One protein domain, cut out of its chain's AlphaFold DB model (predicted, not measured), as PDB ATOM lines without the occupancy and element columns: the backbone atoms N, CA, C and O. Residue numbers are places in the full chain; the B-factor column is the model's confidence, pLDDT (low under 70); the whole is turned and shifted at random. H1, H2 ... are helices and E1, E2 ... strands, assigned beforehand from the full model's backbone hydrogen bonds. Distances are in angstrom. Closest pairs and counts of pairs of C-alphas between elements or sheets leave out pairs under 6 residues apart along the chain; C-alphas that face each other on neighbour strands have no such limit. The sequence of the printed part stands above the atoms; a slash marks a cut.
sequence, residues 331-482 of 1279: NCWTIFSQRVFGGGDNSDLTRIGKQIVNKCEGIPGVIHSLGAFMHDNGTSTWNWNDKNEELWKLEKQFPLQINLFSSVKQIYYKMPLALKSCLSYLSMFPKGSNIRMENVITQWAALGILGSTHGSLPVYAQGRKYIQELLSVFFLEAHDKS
ATOM      1  N   ASN A 331     207.587 159.072 161.683       92.44
ATOM      2  CA  ASN A 331     207.468 158.589 163.065       92.44
ATOM      3  C   ASN A 331     206.478 159.442 163.874       92.44
ATOM      4  O   ASN A 331     205.700 158.919 164.672       92.44
ATOM      5  N   CYS A 332     206.466 160.754 163.632       91.56
ATOM      6  CA  CYS A 332     205.523 161.679 164.253       91.56
ATOM      7  C   CYS A 332     204.076 161.428 163.808       91.56
ATOM      8  O   CYS A 332     203.163 161.475 164.635       91.56
ATOM      9  N   TRP A 333     203.864 161.123 162.525       91.00
ATOM     10  CA  TRP A 333     202.570 160.734 161.979       91.00
ATOM     11  C   TRP A 333     202.069 159.421 162.584       91.00
ATOM     12  O   TRP A 333     200.891 159.332 162.927       91.00
ATOM     13  N   THR A 334     202.942 158.438 162.808       89.81
ATOM     14  CA  THR A 334     202.567 157.177 163.466       89.81
ATOM     15  C   THR A 334     202.146 157.403 164.923       89.81
ATOM     16  O   THR A 334     201.064 156.966 165.310       89.81
ATOM     17  N   ILE A 335     202.918 158.168 165.711       88.62
ATOM     18  CA  ILE A 335     202.560 158.520 167.102       88.62
ATOM     19  C   ILE A 335     201.210 159.255 167.157       88.62
ATOM     20  O   ILE A 335     200.359 158.950 167.994       88.62
ATOM     21  N   PHE A 336     200.999 160.223 166.260       88.88
ATOM     22  CA  PHE A 336     199.766 161.007 166.209       88.88
ATOM     23  C   PHE A 336     198.558 160.158 165.787       88.88
ATOM     24  O   PHE A 336     197.536 160.161 166.469       88.88
ATOM     25  N   SER A 337     198.673 159.404 164.692       88.50
ATOM     26  CA  SER A 337     197.561 158.627 164.127       88.50
ATOM     27  C   SER A 337     197.128 157.474 165.037       88.50
ATOM     28  O   SER A 337     195.928 157.295 165.240       88.50
ATOM     29  N   GLN A 338     198.062 156.770 165.690       86.25
ATOM     30  CA  GLN A 338     197.729 155.778 166.722       86.25
ATOM     31  C   GLN A 338     196.951 156.404 167.888       86.25
ATOM     32  O   GLN A 338     195.921 155.866 168.296       86.25
ATOM     33  N   ARG A 339     197.405 157.557 168.406       84.38
ATOM     34  CA  ARG A 339     196.775 158.227 169.558       84.38
ATOM     35  C   ARG A 339     195.382 158.782 169.250       84.38
ATOM     36  O   ARG A 339     194.565 158.883 170.158       84.38
ATOM     37  N   VAL A 340     195.134 159.157 167.996       85.12
ATOM     38  CA  VAL A 340     193.902 159.822 167.546       85.12
ATOM     39  C   VAL A 340     192.858 158.839 167.011       85.12
ATOM     40  O   VAL A 340     191.674 159.013 167.291       85.12
ATOM     41  N   PHE A 341     193.269 157.824 166.244       82.12
ATOM     42  CA  PHE A 341     192.355 156.919 165.531       82.12
ATOM     43  C   PHE A 341     192.340 155.480 166.070       82.12
ATOM     44  O   PHE A 341     191.576 154.657 165.569       82.12
ATOM     45  N   GLY A 342     193.197 155.135 167.040       73.00
ATOM     46  CA  GLY A 342     193.240 153.795 167.640       73.00
ATOM     47  C   GLY A 342     193.593 152.659 166.667       73.00
ATOM     48  O   GLY A 342     193.301 151.503 166.954       73.00
ATOM     49  N   GLY A 343     194.190 152.979 165.512       63.97
ATOM     50  CA  GLY A 343     194.494 152.029 164.433       63.97
ATOM     51  C   GLY A 343     193.511 152.033 163.254       63.97
ATOM     52  O   GLY A 343     193.751 151.325 162.280       63.97
ATOM     53  N   GLY A 344     192.436 152.830 163.297       63.72
ATOM     54  CA  GLY A 344     191.615 153.121 162.116       63.72
ATOM     55  C   GLY A 344     192.272 154.140 161.173       63.72
ATOM     56  O   GLY A 344     193.104 154.936 161.602       63.72
ATOM     57  N   ASP A 345     191.866 154.148 159.900       61.44
ATOM     58  CA  ASP A 345     192.270 155.165 158.915       61.44
ATOM     59  C   ASP A 345     191.090 156.088 158.555       61.44
ATOM     60  O   ASP A 345     189.925 155.683 158.551       61.44
ATOM     61  N   ASN A 346     191.402 157.346 158.253       71.38
ATOM     62  CA  ASN A 346     190.476 158.359 157.770       71.38
ATOM     63  C   ASN A 346     191.211 159.270 156.771       71.38
ATOM     64  O   ASN A 346     192.035 160.111 157.153       71.38
ATOM     65  N   SER A 347     190.898 159.110 155.482       73.06
ATOM     66  CA  SER A 347     191.534 159.825 154.366       73.06
ATOM     67  C   SER A 347     191.470 161.346 154.504       73.06
ATOM     68  O   SER A 347     192.441 162.052 154.217       73.06
ATOM     69  N   ASP A 348     190.330 161.850 154.965       74.00
ATOM     70  CA  ASP A 348     189.981 163.267 154.893       74.00
ATOM     71  C   ASP A 348     190.686 164.050 156.008       74.00
ATOM     72  O   ASP A 348     191.235 165.134 155.786       74.00
ATOM     73  N   LEU A 349     190.750 163.454 157.204       78.38
ATOM     74  CA  LEU A 349     191.472 164.002 158.350       78.38
ATOM     75  C   LEU A 349     192.992 163.825 158.219       78.38
ATOM     76  O   LEU A 349     193.739 164.679 158.702       78.38
ATOM     77  N   THR A 350     193.473 162.792 157.516       84.06
ATOM     78  CA  THR A 350     194.912 162.515 157.342       84.06
ATOM     79  C   THR A 350     195.697 163.706 156.785       84.06
ATOM     80  O   THR A 350     196.785 164.019 157.280       84.06
ATOM     81  N   ARG A 351     195.141 164.450 155.816       84.25
ATOM     82  CA  ARG A 351     195.797 165.653 155.266       84.25
ATOM     83  C   ARG A 351     195.998 166.744 156.324       84.25
ATOM     84  O   ARG A 351     197.060 167.360 156.377       84.25
ATOM     85  N   ILE A 352     194.983 166.987 157.151       81.62
ATOM     86  CA  ILE A 352     195.010 168.017 158.200       81.62
ATOM     87  C   ILE A 352     195.934 167.565 159.343       81.62
ATOM     88  O   ILE A 352     196.738 168.350 159.842       81.62
ATOM     89  N   GLY A 353     195.890 166.278 159.697       85.69
ATOM     90  CA  GLY A 353     196.736 165.671 160.723       85.69
ATOM     91  C   GLY A 353     198.232 165.787 160.422       85.69
ATOM     92  O   GLY A 353     198.995 166.198 161.294       85.69
ATOM     93  N   LYS A 354     198.662 165.541 159.175       87.19
ATOM     94  CA  LYS A 354     200.065 165.753 158.768       87.19
ATOM     95  C   LYS A 354     200.499 167.220 158.879       87.19
ATOM     96  O   LYS A 354     201.592 167.506 159.357       87.19
ATOM     97  N   GLN A 355     199.627 168.173 158.543       85.25
ATOM     98  CA  GLN A 355     199.917 169.601 158.751       85.25
ATOM     99  C   GLN A 355     200.044 169.976 160.240       85.25
ATOM    100  O   GLN A 355     200.860 170.832 160.582       85.25
ATOM    101  N   ILE A 356     199.267 169.344 161.127       85.31
ATOM    102  CA  ILE A 356     199.380 169.517 162.585       85.31
ATOM    103  C   ILE A 356     200.704 168.927 163.090       85.31
ATOM    104  O   ILE A 356     201.431 169.602 163.816       85.31
ATOM    105  N   VAL A 357     201.065 167.717 162.648       88.88
ATOM    106  CA  VAL A 357     202.361 167.080 162.938       88.88
ATOM    107  C   VAL A 357     203.535 167.965 162.508       88.88
ATOM    108  O   VAL A 357     204.456 168.174 163.296       88.88
ATOM    109  N   ASN A 358     203.471 168.588 161.330       87.94
ATOM    110  CA  ASN A 358     204.539 169.472 160.853       87.94
ATOM    111  C   ASN A 358     204.649 170.791 161.644       87.94
ATOM    112  O   ASN A 358     205.739 171.351 161.732       87.94
ATOM    113  N   LYS A 359     203.582 171.250 162.318       86.38
ATOM    114  CA  LYS A 359     203.674 172.331 163.326       86.38
ATOM    115  C   LYS A 359     204.344 171.892 164.638       86.38
ATOM    116  O   LYS A 359     204.698 172.758 165.435       86.38
ATOM    117  N   CYS A 360     204.506 170.589 164.882       87.94
ATOM    118  CA  CYS A 360     205.133 170.050 166.094       87.94
ATOM    119  C   CYS A 360     206.654 169.875 165.983       87.94
ATOM    120  O   CYS A 360     207.282 169.527 166.981       87.94
ATOM    121  N   GLU A 361     207.232 170.076 164.792       88.06
ATOM    122  CA  GLU A 361     208.688 170.143 164.560       88.06
ATOM    123  C   GLU A 361     209.458 168.925 165.110       88.06
ATOM    124  O   GLU A 361     210.561 169.041 165.635       88.06
ATOM    125  N   GLY A 362     208.848 167.738 165.019       90.50
ATOM    126  CA  GLY A 362     209.444 166.476 165.459       90.50
ATOM    127  C   GLY A 362     209.487 166.248 166.979       90.50
ATOM    128  O   GLY A 362     210.180 165.335 167.424       90.50
ATOM    129  N   ILE A 363     208.783 167.055 167.789       92.06
ATOM    130  CA  ILE A 363     208.838 167.016 169.265       92.06
ATOM    131  C   ILE A 363     207.738 166.092 169.842       92.06
ATOM    132  O   ILE A 363     206.570 166.498 169.896       92.06
ATOM    133  N   PRO A 364     208.063 164.884 170.359       90.50
ATOM    134  CA  PRO A 364     207.056 163.880 170.734       90.50
ATOM    135  C   PRO A 364     206.077 164.328 171.825       90.50
ATOM    136  O   PRO A 364     204.887 164.042 171.729       90.50
ATOM    137  N   GLY A 365     206.536 165.080 172.835       86.19
ATOM    138  CA  GLY A 365     205.662 165.558 173.916       86.19
ATOM    139  C   GLY A 365     204.562 166.530 173.456       86.19
ATOM    140  O   GLY A 365     203.469 166.546 174.025       86.19
ATOM    141  N   VAL A 366     204.824 167.306 172.397       89.50
ATOM    142  CA  VAL A 366     203.839 168.216 171.785       89.50
ATOM    143  C   VAL A 366     202.832 167.414 170.960       89.50
ATOM    144  O   VAL A 366     201.627 167.622 171.093       89.50
ATOM    145  N   ILE A 367     203.323 166.447 170.176       89.75
ATOM    146  CA  ILE A 367     202.506 165.545 169.348       89.75
ATOM    147  C   ILE A 367     201.538 164.736 170.217       89.75
ATOM    148  O   ILE A 367     200.345 164.688 169.920       89.75
ATOM    149  N   HIS A 368     202.021 164.148 171.317       86.88
ATOM    150  CA  HIS A 368     201.194 163.376 172.252       86.88
ATOM    151  C   HIS A 368     200.100 164.234 172.905       86.88
ATOM    152  O   HIS A 368     198.938 163.827 172.938       86.88
ATOM    153  N   SER A 369     200.445 165.460 173.318       86.75
ATOM    154  CA  SER A 369     199.491 166.415 173.902       86.75
ATOM    155  C   SER A 369     198.405 166.857 172.909       86.75
ATOM    156  O   SER A 369     197.246 166.993 173.293       86.75
ATOM    157  N   LEU A 370     198.752 167.065 171.631       87.88
ATOM    158  CA  LEU A 370     197.782 167.386 170.573       87.88
ATOM    159  C   LEU A 370     196.914 166.181 170.204       87.88
ATOM    160  O   LEU A 370     195.705 166.335 170.053       87.88
ATOM    161  N   GLY A 371     197.511 164.991 170.087       87.19
ATOM    162  CA  GLY A 371     196.794 163.760 169.762       87.19
ATOM    163  C   GLY A 371     195.745 163.407 170.816       87.19
ATOM    164  O   GLY A 371     194.600 163.138 170.466       87.19
ATOM    165  N   ALA A 372     196.097 163.499 172.104       85.19
ATOM    166  CA  ALA A 372     195.140 163.335 173.201       85.19
ATOM    167  C   ALA A 372     194.014 164.386 173.141       85.19
ATOM    168  O   ALA A 372     192.840 164.030 173.109       85.19
ATOM    169  N   PHE A 373     194.353 165.673 173.011       85.56
ATOM    170  CA  PHE A 373     193.354 166.743 172.919       85.56
ATOM    171  C   PHE A 373     192.378 166.574 171.736       85.56
ATOM    172  O   PHE A 373     191.193 166.886 171.867       85.56
ATOM    173  N   MET A 374     192.850 166.078 170.586       84.75
ATOM    174  CA  MET A 374     192.021 165.870 169.389       84.75
ATOM    175  C   MET A 374     191.192 164.584 169.429       84.75
ATOM    176  O   MET A 374     190.091 164.579 168.878       84.75
ATOM    177  N   HIS A 375     191.673 163.541 170.109       83.69
ATOM    178  CA  HIS A 375     190.866 162.376 170.475       83.69
ATOM    179  C   HIS A 375     189.691 162.804 171.374       83.69
ATOM    180  O   HIS A 375     188.531 162.581 171.033       83.69
ATOM    181  N   ASP A 376     189.980 163.525 172.461       81.69
ATOM    182  CA  ASP A 376     189.002 163.826 173.516       81.69
ATOM    183  C   ASP A 376     187.938 164.872 173.118       81.69
ATOM    184  O   ASP A 376     186.869 164.929 173.725       81.69
ATOM    185  N   ASN A 377     188.197 165.700 172.094       75.69
ATOM    186  CA  ASN A 377     187.280 166.760 171.630       75.69
ATOM    187  C   ASN A 377     186.714 166.542 170.206       75.69
ATOM    188  O   ASN A 377     185.898 167.339 169.725       75.69
ATOM    189  N   GLY A 378     187.127 165.473 169.517       72.56
ATOM    190  CA  GLY A 378     186.574 165.053 168.229       72.56
ATOM    191  C   GLY A 378     186.775 166.019 167.047       72.56
ATOM    192  O   GLY A 378     187.503 167.017 167.101       72.56
ATOM    193  N   THR A 379     186.096 165.709 165.937       69.12
ATOM    194  CA  THR A 379     186.318 166.308 164.603       69.12
ATOM    195  C   THR A 379     186.122 167.824 164.532       69.12
ATOM    196  O   THR A 379     186.751 168.487 163.709       69.12
ATOM    197  N   SER A 380     185.308 168.411 165.417       66.94
ATOM    198  CA  SER A 380     185.029 169.855 165.419       66.94
ATOM    199  C   SER A 380     186.285 170.725 165.595       66.94
ATOM    200  O   SER A 380     186.359 171.820 165.026       66.94
ATOM    201  N   THR A 381     187.295 170.215 166.314       69.19
ATOM    202  CA  THR A 381     188.548 170.921 166.631       69.19
ATOM    203  C   THR A 381     189.516 171.046 165.454       69.19
ATOM    204  O   THR A 381     190.319 171.977 165.416       69.19
ATOM    205  N   TRP A 382     189.412 170.175 164.446       74.56
ATOM    206  CA  TRP A 382     190.355 170.101 163.321       74.56
ATOM    207  C   TRP A 382     190.292 171.350 162.428       74.56
ATOM    208  O   TRP A 382     191.313 171.807 161.914       74.56
ATOM    209  N   ASN A 383     189.121 171.999 162.393       67.75
ATOM    210  CA  ASN A 383     188.859 173.314 161.786       67.75
ATOM    211  C   ASN A 383     189.706 174.472 162.362       67.75
ATOM    212  O   ASN A 383     189.541 175.628 161.956       67.75
ATOM    213  N   TRP A 384     190.546 174.218 163.367       70.75
ATOM    214  CA  TRP A 384     191.567 175.147 163.839       70.75
ATOM    215  C   TRP A 384     192.738 175.269 162.852       70.75
ATOM    216  O   TRP A 384     193.227 176.378 162.623       70.75
ATOM    217  N   ASN A 385     193.183 174.164 162.240       66.00
ATOM    218  CA  ASN A 385     194.436 174.173 161.485       66.00
ATOM    219  C   ASN A 385     194.320 174.930 160.152       66.00
ATOM    220  O   ASN A 385     195.182 175.759 159.854       66.00
ATOM    221  N   ASP A 386     193.207 174.741 159.433       60.41
ATOM    222  CA  ASP A 386     192.871 175.437 158.177       60.41
ATOM    223  C   ASP A 386     192.835 176.974 158.311       60.41
ATOM    224  O   ASP A 386     192.882 177.700 157.319       60.41
ATOM    225  N   LYS A 387     192.773 177.503 159.541       59.56
ATOM    226  CA  LYS A 387     192.756 178.948 159.827       59.56
ATOM    227  C   LYS A 387     194.151 179.560 159.996       59.56
ATOM    228  O   LYS A 387     194.244 180.756 160.262       59.56
ATOM    229  N   ASN A 388     195.225 178.772 159.853       67.62
ATOM    230  CA  ASN A 388     196.612 179.192 160.106       67.62
ATOM    231  C   ASN A 388     196.822 179.819 161.502       67.62
ATOM    232  O   ASN A 388     197.640 180.723 161.684       67.62
ATOM    233  N   GLU A 389     196.081 179.330 162.499       73.62
ATOM    234  CA  GLU A 389     196.248 179.742 163.891       73.62
ATOM    235  C   GLU A 389     197.496 179.081 164.526       73.62
ATOM    236  O   GLU A 389     198.012 178.057 164.056       73.62
ATOM    237  N   GLU A 390     197.996 179.719 165.585       83.94
ATOM    238  CA  GLU A 390     199.246 179.414 166.298       83.94
ATOM    239  C   GLU A 390     198.975 178.538 167.536       83.94
ATOM    240  O   GLU A 390     197.964 178.732 168.219       83.94
ATOM    241  N   LEU A 391     199.857 177.579 167.839       87.25
ATOM    242  CA  LEU A 391     199.694 176.586 168.915       87.25
ATOM    243  C   LEU A 391     199.462 177.243 170.280       87.25
ATOM    244  O   LEU A 391     198.647 176.770 171.073       87.25
ATOM    245  N   TRP A 392     200.114 178.380 170.540       88.12
ATOM    246  CA  TRP A 392     199.949 179.110 171.800       88.12
ATOM    247  C   TRP A 392     198.512 179.582 172.069       88.12
ATOM    248  O   TRP A 392     198.130 179.772 173.226       88.12
ATOM    249  N   LYS A 393     197.693 179.742 171.021       86.62
ATOM    250  CA  LYS A 393     196.275 180.107 171.146       86.62
ATOM    251  C   LYS A 393     195.419 178.931 171.610       86.62
ATOM    252  O   LYS A 393     194.494 179.165 172.381       86.62
ATOM    253  N   LEU A 394     195.745 177.692 171.214       84.69
ATOM    254  CA  LEU A 394     195.062 176.490 171.717       84.69
ATOM    255  C   LEU A 394     195.239 176.369 173.229       84.69
ATOM    256  O   LEU A 394     194.251 176.266 173.949       84.69
ATOM    257  N   GLU A 395     196.477 176.462 173.722       84.75
ATOM    258  CA  GLU A 395     196.735 176.357 175.164       84.75
ATOM    259  C   GLU A 395     196.119 177.523 175.952       84.75
ATOM    260  O   GLU A 395     195.660 177.334 177.074       84.75
ATOM    261  N   LYS A 396     196.009 178.719 175.354       82.00
ATOM    262  CA  LYS A 396     195.290 179.843 175.975       82.00
ATOM    263  C   LYS A 396     193.762 179.676 175.963       82.00
ATOM    264  O   LYS A 396     193.097 180.226 176.837       82.00
ATOM    265  N   GLN A 397     193.204 178.942 174.999       82.12
ATOM    266  CA  GLN A 397     191.766 178.674 174.894       82.12
ATOM    267  C   GLN A 397     191.322 177.479 175.756       82.12
ATOM    268  O   GLN A 397     190.230 177.515 176.318       82.12
ATOM    269  N   PHE A 398     192.170 176.456 175.900       79.56
ATOM    270  CA  PHE A 398     191.863 175.196 176.588       79.56
ATOM    271  C   PHE A 398     192.884 174.831 177.700       79.56
ATOM    272  O   PHE A 398     193.357 173.693 177.749       79.56
ATOM    273  N   PRO A 399     193.233 175.747 178.631       73.19
ATOM    274  CA  PRO A 399     194.380 175.605 179.548       73.19
ATOM    275  C   PRO A 399     194.278 174.474 180.589       73.19
ATOM    276  O   PRO A 399     195.240 174.235 181.318       73.19
ATOM    277  N   LEU A 400     193.125 173.804 180.691       76.19
ATOM    278  CA  LEU A 400     192.898 172.636 181.556       76.19
ATOM    279  C   LEU A 400     192.836 171.305 180.782       76.19
ATOM    280  O   LEU A 400     192.781 170.255 181.409       76.19
ATOM    281  N   GLN A 401     192.826 171.342 179.445       76.00
ATOM    282  CA  GLN A 401     192.717 170.158 178.577       76.00
ATOM    283  C   GLN A 401     193.979 169.915 177.735       76.00
ATOM    284  O   GLN A 401     194.162 168.818 177.219       76.00
ATOM    285  N   ILE A 402     194.841 170.924 177.564       81.12
ATOM    286  CA  ILE A 402     196.049 170.821 176.739       81.12
ATOM    287  C   ILE A 402     197.253 171.460 177.446       81.12
ATOM    288  O   ILE A 402     197.124 172.478 178.126       81.12
ATOM    289  N   ASN A 403     198.431 170.846 177.316       82.50
ATOM    290  CA  ASN A 403     199.648 171.240 178.041       82.50
ATOM    291  C   ASN A 403     200.902 171.132 177.150       82.50
ATOM    292  O   ASN A 403     201.916 170.543 177.532       82.50
ATOM    293  N   LEU A 404     200.809 171.710 175.947       86.12
ATOM    294  CA  LEU A 404     201.836 171.713 174.898       86.12
ATOM    295  C   LEU A 404     203.207 172.134 175.432       86.12
ATOM    296  O   LEU A 404     204.225 171.519 175.125       86.12
ATOM    297  N   PHE A 405     203.232 173.177 176.263       88.88
ATOM    298  CA  PHE A 405     204.473 173.755 176.769       88.88
ATOM    299  C   PHE A 405     204.945 173.152 178.102       88.88
ATOM    300  O   PHE A 405     205.814 173.737 178.743       88.88
ATOM    301  N   SER A 406     204.409 172.005 178.539       84.25
ATOM    302  CA  SER A 406     204.736 171.322 179.811       84.25
ATOM    303  C   SER A 406     206.231 171.341 180.179       84.25
ATOM    304  O   SER A 406     206.614 171.875 181.221       84.25
ATOM    305  N   SER A 407     207.093 170.838 179.291       82.25
ATOM    306  CA  SER A 407     208.550 170.808 179.496       82.25
ATOM    307  C   SER A 407     209.190 172.206 179.487       82.25
ATOM    308  O   SER A 407     210.127 172.471 180.237       82.25
ATOM    309  N   VAL A 408     208.682 173.127 178.661       87.69
ATOM    310  CA  VAL A 408     209.213 174.498 178.533       87.69
ATOM    311  C   VAL A 408     208.868 175.330 179.776       87.69
ATOM    312  O   VAL A 408     209.720 176.052 180.295       87.69
ATOM    313  N   LYS A 409     207.658 175.150 180.327       86.81
ATOM    314  CA  LYS A 409     207.201 175.719 181.606       86.81
ATOM    315  C   LYS A 409     208.128 175.330 182.758       86.81
ATOM    316  O   LYS A 409     208.547 176.206 183.512       86.81
ATOM    317  N   GLN A 410     208.475 174.046 182.891       80.56
ATOM    318  CA  GLN A 410     209.361 173.558 183.960       80.56
ATOM    319  C   GLN A 410     210.725 174.267 183.957       80.56
ATOM    320  O   GLN A 410     211.207 174.667 185.018       80.56
ATOM    321  N   ILE A 411     211.316 174.465 182.773       85.06
ATOM    322  CA  ILE A 411     212.567 175.215 182.596       85.06
ATOM    323  C   ILE A 411     212.337 176.693 182.947       85.06
ATOM    324  O   ILE A 411     213.021 177.241 183.810       85.06
ATOM    325  N   TYR A 412     211.326 177.330 182.346       87.25
ATOM    326  CA  TYR A 412     211.011 178.746 182.549       87.25
ATOM    327  C   TYR A 412     210.768 179.111 184.020       87.25
ATOM    328  O   TYR A 412     211.269 180.130 184.491       87.25
ATOM    329  N   TYR A 413     210.060 178.280 184.792       83.44
ATOM    330  CA  TYR A 413     209.846 178.537 186.219       83.44
ATOM    331  C   TYR A 413     211.136 178.455 187.051       83.44
ATOM    332  O   TYR A 413     211.219 179.134 188.076       83.44
ATOM    333  N   LYS A 414     212.138 177.676 186.608       78.25
ATOM    334  CA  LYS A 414     213.477 177.576 187.220       78.25
ATOM    335  C   LYS A 414     214.424 178.722 186.797       78.25
ATOM    336  O   LYS A 414     215.466 178.886 187.425       78.25
ATOM    337  N   MET A 415     214.079 179.530 185.786       83.94
ATOM    338  CA  MET A 415     214.903 180.657 185.314       83.94
ATOM    339  C   MET A 415     214.887 181.884 186.259       83.94
ATOM    340  O   MET A 415     213.849 182.183 186.861       83.94
ATOM    341  N   PRO A 416     215.986 182.670 186.328       84.94
ATOM    342  CA  PRO A 416     216.016 183.975 186.999       84.94
ATOM    343  C   PRO A 416     214.992 184.978 186.439       84.94
ATOM    344  O   PRO A 416     214.702 184.973 185.243       84.94
ATOM    345  N   LEU A 417     214.495 185.906 187.271       85.81
ATOM    346  CA  LEU A 417     213.486 186.902 186.864       85.81
ATOM    347  C   LEU A 417     213.938 187.772 185.674       85.81
ATOM    348  O   LEU A 417     213.171 187.968 184.734       85.81
ATOM    349  N   ALA A 418     215.195 188.225 185.657       86.56
ATOM    350  CA  ALA A 418     215.741 188.979 184.527       86.56
ATOM    351  C   ALA A 418     215.754 188.153 183.224       86.56
ATOM    352  O   ALA A 418     215.375 188.669 182.173       86.56
ATOM    353  N   LEU A 419     216.080 186.856 183.296       89.94
ATOM    354  CA  LEU A 419     216.071 185.948 182.143       89.94
ATOM    355  C   LEU A 419     214.641 185.686 181.636       89.94
ATOM    356  O   LEU A 419     214.398 185.670 180.429       89.94
ATOM    357  N   LYS A 420     213.661 185.591 182.549       90.62
ATOM    358  CA  LYS A 420     212.229 185.557 182.205       90.62
ATOM    359  C   LYS A 420     211.801 186.820 181.443       90.62
ATOM    360  O   LYS A 420     211.031 186.707 180.489       90.62
ATOM    361  N   SER A 421     212.310 188.006 181.802       91.06
ATOM    362  CA  SER A 421     212.092 189.248 181.036       91.06
ATOM    363  C   SER A 421     212.811 189.258 179.684       91.06
ATOM    364  O   SER A 421     212.207 189.687 178.704       91.06
ATOM    365  N   CYS A 422     214.045 188.755 179.600       94.00
ATOM    366  CA  CYS A 422     214.789 188.594 178.345       94.00
ATOM    367  C   CYS A 422     214.022 187.723 177.333       94.00
ATOM    368  O   CYS A 422     213.788 188.151 176.201       94.00
ATOM    369  N   LEU A 423     213.556 186.544 177.765       94.25
ATOM    370  CA  LEU A 423     212.728 185.642 176.957       94.25
ATOM    371  C   LEU A 423     211.397 186.293 176.556       94.25
ATOM    372  O   LEU A 423     210.963 186.178 175.412       94.25
ATOM    373  N   SER A 424     210.773 187.023 177.486       92.56
ATOM    374  CA  SER A 424     209.541 187.769 177.212       92.56
ATOM    375  C   SER A 424     209.757 188.813 176.113       92.56
ATOM    376  O   SER A 424     208.978 188.871 175.167       92.56
ATOM    377  N   TYR A 425     210.831 189.602 176.182       94.56
ATOM    378  CA  TYR A 425     211.146 190.591 175.150       94.56
ATOM    379  C   TYR A 425     211.382 189.946 173.777       94.56
ATOM    380  O   TYR A 425     210.847 190.414 172.775       94.56
ATOM    381  N   LEU A 426     212.111 188.824 173.733       94.81
ATOM    382  CA  LEU A 426     212.395 188.094 172.492       94.81
ATOM    383  C   LEU A 426     211.132 187.610 171.754       94.81
ATOM    384  O   LEU A 426     211.180 187.419 170.540       94.81
ATOM    385  N   SER A 427     209.983 187.501 172.434       93.25
ATOM    386  CA  SER A 427     208.707 187.246 171.753       93.25
ATOM    387  C   SER A 427     208.344 188.325 170.724       93.25
ATOM    388  O   SER A 427     207.633 188.004 169.780       93.25
ATOM    389  N   MET A 428     208.843 189.566 170.831       91.31
ATOM    390  CA  MET A 428     208.554 190.643 169.869       91.31
ATOM    391  C   MET A 428     209.009 190.330 168.438       91.31
ATOM    392  O   MET A 428     208.339 190.744 167.492       91.31
ATOM    393  N   PHE A 429     210.103 189.589 168.257       90.81
ATOM    394  CA  PHE A 429     210.637 189.273 166.931       90.81
ATOM    395  C   PHE A 429     209.714 188.297 166.168       90.81
ATOM    396  O   PHE A 429     208.963 187.543 166.798       90.81
ATOM    397  N   PRO A 430     209.706 188.286 164.821       88.00
ATOM    398  CA  PRO A 430     208.984 187.274 164.043       88.00
ATOM    399  C   PRO A 430     209.536 185.850 164.252       88.00
ATOM    400  O   PRO A 430     210.741 185.670 164.446       88.00
ATOM    401  N   LYS A 431     208.667 184.830 164.176       87.94
ATOM    402  CA  LYS A 431     209.050 183.407 164.279       87.94
ATOM    403  C   LYS A 431     210.092 183.068 163.197       87.94
ATOM    404  O   LYS A 431     209.929 183.477 162.050       87.94
ATOM    405  N   GLY A 432     211.175 182.382 163.570       85.50
ATOM    406  CA  GLY A 432     212.271 182.006 162.660       85.50
ATOM    407  C   GLY A 432     213.162 183.149 162.144       85.50
ATOM    408  O   GLY A 432     214.041 182.896 161.321       85.50
ATOM    409  N   SER A 433     212.964 184.397 162.592       87.44
ATOM    410  CA  SER A 433     213.793 185.530 162.152       87.44
ATOM    411  C   SER A 433     215.214 185.496 162.730       87.44
ATOM    412  O   SER A 433     215.442 185.014 163.839       87.44
ATOM    413  N   ASN A 434     216.168 186.031 161.964       88.31
ATOM    414  CA  ASN A 434     217.557 186.211 162.387       88.31
ATOM    415  C   ASN A 434     217.671 187.411 163.335       88.31
ATOM    416  O   ASN A 434     217.318 188.531 162.961       88.31
ATOM    417  N   ILE A 435     218.211 187.184 164.530       89.44
ATOM    418  CA  ILE A 435     218.329 188.171 165.604       89.44
ATOM    419  C   ILE A 435     219.818 188.422 165.890       89.44
ATOM    420  O   ILE A 435     220.550 187.486 166.208       89.44
ATOM    421  N   ARG A 436     220.275 189.680 165.775       86.06
ATOM    422  CA  ARG A 436     221.644 190.103 166.136       86.06
ATOM    423  C   ARG A 436     221.791 190.196 167.661       86.06
ATOM    424  O   ARG A 436     220.981 190.849 168.324       86.06
ATOM    425  N   MET A 437     222.847 189.595 168.211       86.50
ATOM    426  CA  MET A 437     223.136 189.585 169.653       86.50
ATOM    427  C   MET A 437     223.269 190.992 170.253       86.50
ATOM    428  O   MET A 437     222.713 191.262 171.317       86.50
ATOM    429  N   GLU A 438     223.965 191.901 169.575       83.00
ATOM    430  CA  GLU A 438     224.288 193.234 170.103       83.00
ATOM    431  C   GLU A 438     223.063 194.153 170.139       83.00
ATOM    432  O   GLU A 438     222.803 194.790 171.166       83.00
ATOM    433  N   ASN A 439     222.254 194.146 169.075       87.69
ATOM    434  CA  ASN A 439     220.972 194.848 169.016       87.69
ATOM    435  C   ASN A 439     220.044 194.374 170.156       87.69
ATOM    436  O   ASN A 439     219.439 195.194 170.837       87.69
ATOM    437  N   VAL A 440     219.985 193.071 170.468       92.75
ATOM    438  CA  VAL A 440     219.182 192.576 171.609       92.75
ATOM    439  C   VAL A 440     219.748 192.987 172.968       92.75
ATOM    440  O   VAL A 440     218.984 193.428 173.828       92.75
ATOM    441  N   ILE A 441     221.063 192.884 173.189       91.12
ATOM    442  CA  ILE A 441     221.680 193.283 174.466       91.12
ATOM    443  C   ILE A 441     221.459 194.779 174.733       91.12
ATOM    444  O   ILE A 441     221.097 195.160 175.848       91.12
ATOM    445  N   THR A 442     221.620 195.624 173.714       90.25
ATOM    446  CA  THR A 442     221.391 197.073 173.817       90.25
ATOM    447  C   THR A 442     219.907 197.419 173.990       90.25
ATOM    448  O   THR A 442     219.588 198.275 174.813       90.25
ATOM    449  N   GLN A 443     218.977 196.707 173.344       94.75
ATOM    450  CA  GLN A 443     217.532 196.853 173.593       94.75
ATOM    451  C   GLN A 443     217.137 196.440 175.027       94.75
ATOM    452  O   GLN A 443     216.364 197.139 175.687       94.75
ATOM    453  N   TRP A 444     217.699 195.349 175.563       94.31
ATOM    454  CA  TRP A 444     217.488 194.948 176.960       94.31
ATOM    455  C   TRP A 444     218.095 195.944 177.963       94.31
ATOM    456  O   TRP A 444     217.508 196.170 179.026       94.31
ATOM    457  N   ALA A 445     219.240 196.554 177.637       89.75
ATOM    458  CA  ALA A 445     219.842 197.631 178.423       89.75
ATOM    459  C   ALA A 445     218.948 198.885 178.431       89.75
ATOM    460  O   ALA A 445     218.580 199.359 179.505       89.75
ATOM    461  N   ALA A 446     218.498 199.334 177.255       90.88
ATOM    462  CA  ALA A 446     217.595 200.473 177.068       90.88
ATOM    463  C   ALA A 446     216.258 200.327 177.823       90.88
ATOM    464  O   ALA A 446     215.697 201.304 178.326       90.88
ATOM    465  N   LEU A 447     215.741 199.099 177.943       90.88
ATOM    466  CA  LEU A 447     214.556 198.801 178.756       90.88
ATOM    467  C   LEU A 447     214.835 198.761 180.267       90.88
ATOM    468  O   LEU A 447     213.893 198.889 181.052       90.88
ATOM    469  N   GLY A 448     216.095 198.611 180.682       86.56
ATOM    470  CA  GLY A 448     216.507 198.405 182.073       86.56
ATOM    471  C   GLY A 448     216.363 196.957 182.555       86.56
ATOM    472  O   GLY A 448     216.314 196.718 183.757       86.56
ATOM    473  N   ILE A 449     216.255 195.980 181.645       89.50
ATOM    474  CA  ILE A 449     216.160 194.552 181.999       89.50
ATOM    475  C   ILE A 449     217.490 194.067 182.599       89.50
ATOM    476  O   ILE A 449     217.492 193.312 183.576       89.50
ATOM    477  N   LEU A 450     218.616 194.540 182.053       85.56
ATOM    478  CA  LEU A 450     219.973 194.210 182.498       85.56
ATOM    479  C   LEU A 450     220.426 195.082 183.682       85.56
ATOM    480  O   LEU A 450     220.118 196.267 183.744       85.56
ATOM    481  N   GLY A 451     221.194 194.489 184.600       65.25
ATOM    482  CA  GLY A 451     221.811 195.174 185.745       65.25
ATOM    483  C   GLY A 451     221.718 194.359 187.039       65.25
ATOM    484  O   GLY A 451     220.675 193.768 187.320       65.25
ATOM    485  N   SER A 452     222.795 194.325 187.829       53.34
ATOM    486  CA  SER A 452     222.879 193.566 189.087       53.34
ATOM    487  C   SER A 452     222.719 194.461 190.324       53.34
ATOM    488  O   SER A 452     223.034 195.648 190.296       53.34
ATOM    489  N   THR A 453     222.276 193.885 191.447       45.12
ATOM    490  CA  THR A 453     222.077 194.597 192.730       45.12
ATOM    491  C   THR A 453     223.367 195.120 193.373       45.12
ATOM    492  O   THR A 453     223.299 195.877 194.340       45.12
ATOM    493  N   HIS A 454     224.532 194.718 192.855       44.50
ATOM    494  CA  HIS A 454     225.856 195.053 193.392       44.50
ATOM    495  C   HIS A 454     226.825 195.632 192.345       44.50
ATOM    496  O   HIS A 454     227.989 195.848 192.663       44.50
ATOM    497  N   GLY A 455     226.380 195.878 191.103       49.06
ATOM    498  CA  GLY A 455     227.208 196.481 190.045       49.06
ATOM    499  C   GLY A 455     228.397 195.633 189.564       49.06
ATOM    500  O   GLY A 455     229.287 196.155 188.904       49.06
ATOM    501  N   SER A 456     228.428 194.339 189.892       56.72
ATOM    502  CA  SER A 456     229.601 193.458 189.765       56.72
ATOM    503  C   SER A 456     230.006 193.040 188.344       56.72
ATOM    504  O   SER A 456     231.040 192.399 188.187       56.72
ATOM    505  N   LEU A 457     229.202 193.344 187.320       63.41
ATOM    506  CA  LEU A 457     229.447 192.968 185.922       63.41
ATOM    507  C   LEU A 457     228.999 194.099 184.978       63.41
ATOM    508  O   LEU A 457     227.921 194.660 185.199       63.41
ATOM    509  N   PRO A 458     229.757 194.402 183.904       72.94
ATOM    510  CA  PRO A 458     229.318 195.315 182.852       72.94
ATOM    511  C   PRO A 458     228.007 194.866 182.197       72.94
ATOM    512  O   PRO A 458     227.761 193.671 182.021       72.94
ATOM    513  N   VAL A 459     227.184 195.829 181.772       79.50
ATOM    514  CA  VAL A 459     225.854 195.575 181.184       79.50
ATOM    515  C   VAL A 459     225.934 194.645 179.967       79.50
ATOM    516  O   VAL A 459     225.168 193.686 179.882       79.50
ATOM    517  N   TYR A 460     226.900 194.872 179.072       79.75
ATOM    518  CA  TYR A 460     227.109 194.042 177.882       79.75
ATOM    519  C   TYR A 460     227.495 192.593 178.232       79.75
ATOM    520  O   TYR A 460     226.884 191.650 177.732       79.75
ATOM    521  N   ALA A 461     228.433 192.406 179.167       78.44
ATOM    522  CA  ALA A 461     228.841 191.084 179.651       78.44
ATOM    523  C   ALA A 461     227.679 190.329 180.327       78.44
ATOM    524  O   ALA A 461     227.483 189.137 180.089       78.44
ATOM    525  N   GLN A 462     226.853 191.032 181.111       84.00
ATOM    526  CA  GLN A 462     225.652 190.460 181.723       84.00
ATOM    527  C   GLN A 462     224.602 190.046 180.674       84.00
ATOM    528  O   GLN A 462     223.946 189.017 180.846       84.00
ATOM    529  N   GLY A 463     224.467 190.810 179.584       88.00
ATOM    530  CA  GLY A 463     223.627 190.462 178.435       88.00
ATOM    531  C   GLY A 463     224.136 189.238 177.668       88.00
ATOM    532  O   GLY A 463     223.356 188.321 177.410       88.00
ATOM    533  N   ARG A 464     225.449 189.169 177.383       85.12
ATOM    534  CA  ARG A 464     226.093 187.989 176.772       85.12
ATOM    535  C   ARG A 464     225.854 186.730 177.608       85.12
ATOM    536  O   ARG A 464     225.417 185.729 177.046       85.12
ATOM    537  N   LYS A 465     226.028 186.802 178.936       85.25
ATOM    538  CA  LYS A 465     225.739 185.680 179.845       85.25
ATOM    539  C   LYS A 465     224.292 185.184 179.721       85.25
ATOM    540  O   LYS A 465     224.084 183.984 179.586       85.25
ATOM    541  N   TYR A 466     223.299 186.074 179.703       90.44
ATOM    542  CA  TYR A 466     221.894 185.667 179.546       90.44
ATOM    543  C   TYR A 466     221.590 185.046 178.173       90.44
ATOM    544  O   TYR A 466     220.784 184.122 178.088       90.44
ATOM    545  N   ILE A 467     222.249 185.486 177.096       91.50
ATOM    546  CA  ILE A 467     222.097 184.848 175.776       91.50
ATOM    547  C   ILE A 467     222.777 183.473 175.751       91.50
ATOM    548  O   ILE A 467     222.197 182.532 175.220       91.50
ATOM    549  N   GLN A 468     223.941 183.315 176.391       86.62
ATOM    550  CA  GLN A 468     224.589 182.009 176.570       86.62
ATOM    551  C   GLN A 468     223.745 181.051 177.426       86.62
ATOM    552  O   GLN A 468     223.634 179.877 177.082       86.62
ATOM    553  N   GLU A 469     223.088 181.535 178.485       87.81
ATOM    554  CA  GLU A 469     222.129 180.744 179.269       87.81
ATOM    555  C   GLU A 469     220.965 180.248 178.389       87.81
ATOM    556  O   GLU A 469     220.663 179.055 178.417       87.81
ATOM    557  N   LEU A 470     220.364 181.106 177.548       92.75
ATOM    558  CA  LEU A 470     219.275 180.722 176.631       92.75
ATOM    559  C   LEU A 470     219.714 179.789 175.485       92.75
ATOM    560  O   LEU A 470     218.973 178.864 175.144       92.75
ATOM    561  N   LEU A 471     220.901 180.008 174.906       90.88
ATOM    562  CA  LEU A 471     221.508 179.113 173.911       90.88
ATOM    563  C   LEU A 471     221.735 177.724 174.511       90.88
ATOM    564  O   LEU A 471     221.278 176.732 173.953       90.88
ATOM    565  N   SER A 472     222.339 177.664 175.706       88.75
ATOM    566  CA  SER A 472     222.648 176.399 176.379       88.75
ATOM    567  C   SER A 472     221.419 175.539 176.667       88.75
ATOM    568  O   SER A 472     221.583 174.358 176.941       88.75
ATOM    569  N   VAL A 473     220.202 176.097 176.627       90.81
ATOM    570  CA  VAL A 473     218.949 175.369 176.891       90.81
ATOM    571  C   VAL A 473     218.058 175.191 175.663       90.81
ATOM    572  O   VAL A 473     216.877 174.872 175.801       90.81
ATOM    573  N   PHE A 474     218.614 175.384 174.460       91.44
ATOM    574  CA  PHE A 474     217.911 175.255 173.175       91.44
ATOM    575  C   PHE A 474     216.718 176.212 173.023       91.44
ATOM    576  O   PHE A 474     215.818 175.984 172.218       91.44
ATOM    577  N   PHE A 475     216.681 177.294 173.807       94.00
ATOM    578  CA  PHE A 475     215.682 178.355 173.643       94.00
ATOM    579  C   PHE A 475     216.088 179.316 172.519       94.00
ATOM    580  O   PHE A 475     215.230 179.937 171.890       94.00
ATOM    581  N   LEU A 476     217.391 179.401 172.251       93.25
ATOM    582  CA  LEU A 476     217.984 180.037 171.082       93.25
ATOM    583  C   LEU A 476     218.854 179.020 170.331       93.25
ATOM    584  O   LEU A 476     219.411 178.107 170.936       93.25
ATOM    585  N   GLU A 477     219.013 179.239 169.032       88.38
ATOM    586  CA  GLU A 477     219.872 178.473 168.126       88.38
ATOM    587  C   GLU A 477     220.882 179.434 167.491       88.38
ATOM    588  O   GLU A 477     220.481 180.398 166.833       88.38
ATOM    589  N   ALA A 478     222.182 179.204 167.688       81.94
ATOM    590  CA  ALA A 478     223.222 179.965 166.993       81.94
ATOM    591  C   ALA A 478     223.207 179.622 165.496       81.94
ATOM    592  O   ALA A 478     223.077 178.457 165.128       81.94
ATOM    593  N   HIS A 479     223.322 180.633 164.632       69.69
ATOM    594  CA  HIS A 479     223.242 180.452 163.182       69.69
ATOM    595  C   HIS A 479     224.620 180.515 162.519       69.69
ATOM    596  O   HIS A 479     224.874 181.378 161.672       69.69
ATOM    597  N   ASP A 480     225.503 179.588 162.880       52.19
ATOM    598  CA  ASP A 480     226.800 179.463 162.220       52.19
ATOM    599  C   ASP A 480     226.604 179.139 160.728       52.19
ATOM    600  O   ASP A 480     225.851 178.240 160.348       52.19
ATOM    601  N   LYS A 481     227.255 179.910 159.848       41.50
ATOM    602  CA  LYS A 481     227.251 179.677 158.393       41.50
ATOM    603  C   LYS A 481     228.320 178.646 158.008       41.50
ATOM    604  O   LYS A 481     229.191 178.929 157.194       41.50
ATOM    605  N   SER A 482     228.263 177.458 158.599       35.91
ATOM    606  CA  SER A 482     229.205 176.361 158.342       35.91
ATOM    607  C   SER A 482     228.661 175.369 157.305       35.91
ATOM    608  O   SER A 482     228.505 174.183 157.584       35.91
TER     609      SER A 482
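What this domain is: This is residues 331 to 482 of the 1279 residues of the protein "Protein kinase domain-containing protein" of Sorghum bicolor (UniProt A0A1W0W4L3). The model is an elongated, two-lobed body of helices. In one lobe H1 and H3 run side by side, H2 crosses H1 at a steep tilt and H4 packs on H2; in the other H8 crosses H9, and H7 comes close to both. H6 bridges the space between the lobes, and H5, which touches no helix, lies on the side of the first lobe. The printed part has 152 residues, with nine named helices, H1 to H9, followed by one short strand, E1; the class is mostly helix. The whole is loose, with a radius of gyration of the C-alphas of 19.4 A, and spans 62 by 38 by 25 A.

How they stand to each other: H3, residues 364 to 377, touches H1, residues 331 to 341; their closest C-alphas, those of Val 340 and His 375, are 4.9 A apart. H1 and H3 run the same way at a shallow tilt of 19 degrees. H2, residues 347 to 359, touches H1 with residues 353 to 357 alone, at a steep tilt of 49 degrees, opposite ways; the closest C-alphas, those of Cys 332 and Val 357, are 6.4 A apart. H4, residues 379 to 387, touches H2 at a steep tilt of 55 degrees, the same way, and the closest C-alphas, those of Ile 356 and Asn 385, are 6.9 A apart. H5, residues 391 to 397, is apart from H1, H3 and H4, and only just apart from H2, the closest C-alphas being 8.1 A from each other. H6, residues 406 to 414, is near H3, with 5 pairs of C-alphas within 10 A. H6 is close to H7, residues 417 to 426, but not clearly touching, with the closest C-alphas, those of Tyr 412 and Lys 420, 6.9 A apart. H9, residues 459 to 472, touches H8, residues 437 to 447, at a steep tilt of 59 degrees, opposite ways; the closest C-alphas, those of Ile 441 and Gly 463, are 5.2 A apart. H7 is close to H9 but not clearly touching, about perpendicular to it at 78 degrees, with the closest C-alphas, those of Leu 419 and Tyr 466, 6.4 A apart. E1, residues 476 to 478, pairs with no named strand; the closest C-alphas of H9 and E1, those of Leu 470 and Leu 476, are 5.7 A apart. Every O i to N i+4 pair is within hydrogen-bond range in H1, H3, H5, H7, H8 and H9, against 7 of 9 in H2, 4 of 5 in H6 and 0 of 5 in H4, where 4 of 6 O i to N i+3 pairs are within range.

Where its parts are: H3 and H9, with 14 residues each, both measure 20.0 A from first to last C-alpha, and H2, with 13, measures 19.6 A. H1 begins at C-alpha 331 (207.468, 158.589, 163.065). H9 ends at C-alpha 472 (222.648, 176.399, 176.379), and E1 ends at C-alpha 478 (223.222, 179.965, 166.993).

The domain as a whole: The two C-alphas farthest apart, those of Ser 347 and His 454, are 62.8 A from each other. The printed part has no cut. The link from H8 to H9, with 11 residues, is long; residues 427 to 433, in the short link from H7 to H8, stand free. The mean pLDDT of the printed part is 82.0, and 22 residues are under 70, among them residues 451 to 457, 385 to 388 and 479 to 482.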